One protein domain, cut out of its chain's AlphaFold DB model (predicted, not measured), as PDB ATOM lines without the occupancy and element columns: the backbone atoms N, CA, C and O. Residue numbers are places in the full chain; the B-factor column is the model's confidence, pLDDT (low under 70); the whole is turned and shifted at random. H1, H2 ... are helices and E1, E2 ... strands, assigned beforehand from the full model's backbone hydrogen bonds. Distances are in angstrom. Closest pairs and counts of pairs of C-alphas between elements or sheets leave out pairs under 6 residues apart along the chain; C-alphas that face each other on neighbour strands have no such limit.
ATOM      1  N   MET A 748      39.136  44.659  40.403       77.56
ATOM      2  CA  MET A 748      39.997  43.651  39.776       77.56
ATOM      3  C   MET A 748      40.495  42.616  40.777       77.56
ATOM      4  O   MET A 748      41.298  42.934  41.654       77.56
ATOM      5  N   VAL A 749      40.127  41.351  40.578       80.31
ATOM      6  CA  VAL A 749      40.793  40.237  41.263       80.31
ATOM      7  C   VAL A 749      42.139  39.933  40.589       80.31
ATOM      8  O   VAL A 749      42.214  39.769  39.366       80.31
ATOM      9  N   PHE A 750      43.211  39.841  41.382       84.62
ATOM     10  CA  PHE A 750      44.555  39.473  40.929       84.62
ATOM     11  C   PHE A 750      45.255  38.509  41.911       84.62
ATOM     12  O   PHE A 750      45.064  38.618  43.124       84.62
ATOM     13  N   PRO A 751      46.071  37.555  41.423       88.12
ATOM     14  CA  PRO A 751      46.811  36.637  42.284       88.12
ATOM     15  C   PRO A 751      48.103  37.276  42.817       88.12
ATOM     16  O   PRO A 751      48.909  37.805  42.049       88.12
ATOM     17  N   PHE A 752      48.344  37.164  44.123       92.50
ATOM     18  CA  PHE A 752      49.595  37.565  44.774       92.50
ATOM     19  C   PHE A 752      49.885  36.658  45.983       92.50
ATOM     20  O   PHE A 752      49.057  36.523  46.883       92.50
ATOM     21  N   VAL A 753      51.062  36.016  45.982       92.00
ATOM     22  CA  VAL A 753      51.520  35.042  47.001       92.00
ATOM     23  C   VAL A 753      50.453  33.970  47.289       92.00
ATOM     24  O   VAL A 753      49.921  33.857  48.389       92.00
ATOM     25  N   ALA A 754      50.089  33.217  46.242       89.62
ATOM     26  CA  ALA A 754      49.082  32.141  46.228       89.62
ATOM     27  C   ALA A 754      47.642  32.507  46.666       89.62
ATOM     28  O   ALA A 754      46.749  31.670  46.546       89.62
ATOM     29  N   LYS A 755      47.380  33.746  47.101       88.44
ATOM     30  CA  LYS A 755      46.045  34.266  47.424       88.44
ATOM     31  C   LYS A 755      45.521  35.159  46.296       88.44
ATOM     32  O   LYS A 755      46.303  35.802  45.592       88.44
ATOM     33  N   SER A 756      44.202  35.215  46.141       85.75
ATOM     34  CA  SER A 756      43.525  36.224  45.317       85.75
ATOM     35  C   SER A 756      43.271  37.480  46.149       85.75
ATOM     36  O   SER A 756      42.858  37.375  47.300       85.75
ATOM     37  N   HIS A 757      43.496  38.653  45.561       85.81
ATOM     38  CA  HIS A 757      43.277  39.964  46.182       85.81
ATOM     39  C   HIS A 757      42.380  40.795  45.268       85.81
ATOM     40  O   HIS A 757      42.541  40.727  44.049       85.81
ATOM     41  N   LEU A 758      41.464  41.581  45.836       84.81
ATOM     42  CA  LEU A 758      40.683  42.569  45.091       84.81
ATOM     43  C   LEU A 758      41.376  43.936  45.179       84.81
ATOM     44  O   LEU A 758      41.659  44.424  46.269       84.81
ATOM     45  N   ALA A 759      41.627  44.553  44.028       83.06
ATOM     46  CA  ALA A 759      41.846  45.992  43.918       83.06
ATOM     47  C   ALA A 759      40.513  46.649  43.553       83.06
ATOM     48  O   ALA A 759      39.850  46.157  42.642       83.06
ATOM     49  N   ILE A 760      40.121  47.744  44.202       80.00
ATOM     50  CA  ILE A 760      38.873  48.451  43.851       80.00
ATOM     51  C   ILE A 760      39.102  49.421  42.685       80.00
ATOM     52  O   ILE A 760      38.212  49.649  41.875       80.00
ATOM     53  N   CYS A 761      40.321  49.935  42.537       78.31
ATOM     54  CA  CYS A 761      40.746  50.718  41.382       78.31
ATOM     55  C   CYS A 761      42.188  50.361  40.988       78.31
ATOM     56  O   CYS A 761      42.918  49.696  41.731       78.31
ATOM     57  N   ARG A 762      42.661  50.831  39.829       76.75
ATOM     58  CA  ARG A 762      44.112  50.863  39.598       76.75
ATOM     59  C   ARG A 762      44.724  51.960  40.479       76.75
ATOM     60  O   ARG A 762      44.242  53.085  40.485       76.75
ATOM     61  N   GLY A 763      45.805  51.627  41.188       78.19
ATOM     62  CA  GLY A 763      46.486  52.536  42.123       78.19
ATOM     63  C   GLY A 763      45.960  52.506  43.562       78.19
ATOM     64  O   GLY A 763      46.486  53.247  44.384       78.19
ATOM     65  N   ASP A 764      44.991  51.632  43.854       85.50
ATOM     66  CA  ASP A 764      44.373  51.409  45.168       85.50
ATOM     67  C   ASP A 764      45.383  51.490  46.341       85.50
ATOM     68  O   ASP A 764      46.305  50.665  46.412       85.50
ATOM     69  N   PRO A 765      45.257  52.481  47.248       85.00
ATOM     70  CA  PRO A 765      46.259  52.741  48.275       85.00
ATOM     71  C   PRO A 765      46.242  51.716  49.415       85.00
ATOM     72  O   PRO A 765      47.269  51.566  50.076       85.00
ATOM     73  N   ALA A 766      45.141  50.974  49.604       86.44
ATOM     74  CA  ALA A 766      45.051  49.905  50.605       86.44
ATOM     75  C   ALA A 766      45.930  48.689  50.253       86.44
ATOM     76  O   ALA A 766      46.258  47.872  51.111       86.44
ATOM     77  N   LEU A 767      46.350  48.571  48.990       88.56
ATOM     78  CA  LEU A 767      47.314  47.565  48.564       88.56
ATOM     79  C   LEU A 767      48.741  47.980  48.950       88.56
ATOM     80  O   LEU A 767      49.185  49.104  48.683       88.56
ATOM     81  N   SER A 768      49.513  47.039  49.498       92.56
ATOM     82  CA  SER A 768      50.952  47.224  49.739       92.56
ATOM     83  C   SER A 768      51.710  47.557  48.439       92.56
ATOM     84  O   SER A 768      51.248  47.198  47.350       92.56
ATOM     85  N   PRO A 769      52.904  48.179  48.505       91.44
ATOM     86  CA  PRO A 769      53.715  48.458  47.316       91.44
ATOM     87  C   PRO A 769      53.968  47.216  46.447       91.44
ATOM     88  O   PRO A 769      53.905  47.301  45.223       91.44
ATOM     89  N   SER A 770      54.160  46.044  47.062       91.44
ATOM     90  CA  SER A 770      54.348  44.766  46.363       91.44
ATOM     91  C   SER A 770      53.072  44.264  45.675       91.44
ATOM     92  O   SER A 770      53.144  43.770  44.550       91.44
ATOM     93  N   GLN A 771      51.899  44.428  46.300       90.62
ATOM     94  CA  GLN A 771      50.602  44.135  45.674       90.62
ATOM     95  C   GLN A 771      50.304  45.105  44.524       90.62
ATOM     96  O   GLN A 771      49.912  44.655  43.449       90.62
ATOM     97  N   ARG A 772      50.548  46.414  44.699       89.06
ATOM     98  CA  ARG A 772      50.427  47.410  43.619       89.06
ATOM     99  C   ARG A 772      51.368  47.082  42.467       89.06
ATOM    100  O   ARG A 772      50.906  46.992  41.338       89.06
ATOM    101  N   TYR A 773      52.638  46.787  42.738       88.44
ATOM    102  CA  TYR A 773      53.588  46.356  41.712       88.44
ATOM    103  C   TYR A 773      53.157  45.058  41.010       88.44
ATOM    104  O   TYR A 773      53.364  44.922  39.807       88.44
ATOM    105  N   ALA A 774      52.523  44.110  41.710       88.75
ATOM    106  CA  ALA A 774      51.988  42.890  41.105       88.75
ATOM    107  C   ALA A 774      50.750  43.150  40.223       88.75
ATOM    108  O   ALA A 774      50.677  42.626  39.111       88.75
ATOM    109  N   LEU A 775      49.819  43.998  40.673       86.00
ATOM    110  CA  LEU A 775      48.663  44.471  39.903       86.00
ATOM    111  C   LEU A 775      49.110  45.244  38.653       86.00
ATOM    112  O   LEU A 775      48.645  44.978  37.542       86.00
ATOM    113  N   GLU A 776      50.069  46.153  38.814       85.12
ATOM    114  CA  GLU A 776      50.682  46.881  37.713       85.12
ATOM    115  C   GLU A 776      51.441  45.946  36.784       85.12
ATOM    116  O   GLU A 776      51.232  46.039  35.584       85.12
ATOM    117  N   ARG A 777      52.218  44.970  37.275       84.19
ATOM    118  CA  ARG A 777      52.841  43.943  36.423       84.19
ATOM    119  C   ARG A 777      51.832  43.042  35.725       84.19
ATOM    120  O   ARG A 777      52.130  42.590  34.619       84.19
ATOM    121  N   MET A 778      50.666  42.774  36.312       82.25
ATOM    122  CA  MET A 778      49.585  42.072  35.625       82.25
ATOM    123  C   MET A 778      49.074  42.923  34.460       82.25
ATOM    124  O   MET A 778      49.044  42.428  33.333       82.25
ATOM    125  N   TYR A 779      48.751  44.200  34.687       73.75
ATOM    126  CA  TYR A 779      48.424  45.135  33.608       73.75
ATOM    127  C   TYR A 779      49.536  45.217  32.563       73.75
ATOM    128  O   TYR A 779      49.266  45.014  31.383       73.75
ATOM    129  N   ASP A 780      50.776  45.457  32.973       76.81
ATOM    130  CA  ASP A 780      51.932  45.601  32.096       76.81
ATOM    131  C   ASP A 780      52.211  44.323  31.314       76.81
ATOM    132  O   ASP A 780      52.621  44.399  30.166       76.81
ATOM    133  N   SER A 781      51.945  43.137  31.867       71.44
ATOM    134  CA  SER A 781      52.015  41.900  31.086       71.44
ATOM    135  C   SER A 781      50.997  41.904  29.941       71.44
ATOM    136  O   SER A 781      51.381  41.610  28.811       71.44
ATOM    137  N   ARG A 782      49.749  42.346  30.181       64.25
ATOM    138  CA  ARG A 782      48.729  42.534  29.130       64.25
ATOM    139  C   ARG A 782      49.219  43.582  28.106       64.25
ATOM    140  O   ARG A 782      49.322  43.271  26.922       64.25
ATOM    141  N   HIS A 783      49.674  44.747  28.579       58.41
ATOM    142  CA  HIS A 783      50.175  45.876  27.771       58.41
ATOM    143  C   HIS A 783      51.558  45.642  27.113       58.41
ATOM    144  O   HIS A 783      51.981  46.430  26.267       58.41
ATOM    145  N   ARG A 784      52.282  44.561  27.442       58.09
ATOM    146  CA  ARG A 784      53.537  44.138  26.777       58.09
ATOM    147  C   ARG A 784      53.310  43.043  25.723       58.09
ATOM    148  O   ARG A 784      54.216  42.772  24.932       58.09
ATOM    149  N   TYR A 785      52.090  42.505  25.613       49.59
ATOM    150  CA  TYR A 785      51.656  41.644  24.505       49.59
ATOM    151  C   TYR A 785      50.978  42.310  23.270       49.59
ATOM    152  O   TYR A 785      50.684  41.551  22.339       49.59
ATOM    153  N   PRO A 786      50.804  43.650  23.106       46.88
ATOM    154  CA  PRO A 786      50.154  44.239  21.931       46.88
ATOM    155  C   PRO A 786      51.081  44.218  20.707       46.88
ATOM    156  O   PRO A 786      51.651  45.213  20.256       46.88
ATOM    157  N   SER A 787      51.216  43.038  20.106       52.78
ATOM    158  CA  SER A 787      51.806  42.813  18.786       52.78
ATOM    159  C   SER A 787      53.277  43.235  18.598       52.78
ATOM    160  O   SER A 787      53.734  43.266  17.461       52.78
TER     161      SER A 787
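What this domain is: This is residues 748 to 787 of the 873 residues of an uncharacterized protein of Armillaria solidipes (UniProt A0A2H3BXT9). A small two-stranded hairpin, E1 and E2, has one long helix, H1, crossing it and packing on E1 with its first part, while the far end of H1 and the tail, residues 780 to 787, stick out. The printed part has 40 residues with two named strands and one named helix, in the order E1, E2, H1 along the chain; the sheet, of order E1 - E2, is antiparallel, and the class is mixed, helices and strands, with 16 residues in the helix and 10 in the strands. The whole is only just compact, close to loose, with a radius of gyration of the C-alphas of 10.3 A, and elongated, 33 by 21 by 16 A.

Where its parts are: E1, residues 748 to 752, begins at C-alpha 748 (39.997, 43.651, 39.776) and is 12.4 A long. E2 is residues 755 to 759, 12.9 A. H1, residues 769 to 784, is 21.0 A and ends at C-alpha 784 (53.537, 44.138, 26.777).

How they stand to each other: E1 and E2 form a hairpin at 144 degrees, with N 750 and O 757 2.9 A apart, within hydrogen-bond range. The closest C-alphas of E1 and H1, Phe 750 and Leu 775, are 6.6 A apart. E2 and H1 are near each other, with 6 pairs of C-alphas within 10 A. In H1 every O i to N i+4 pair is within hydrogen-bond range.

The domain as a whole: The C-alphas of Ala 766 and Ser 787, the farthest apart, are 33.3 A apart. The printed part has no cut and no long link. Residues 782 to 787 have pLDDT under 70.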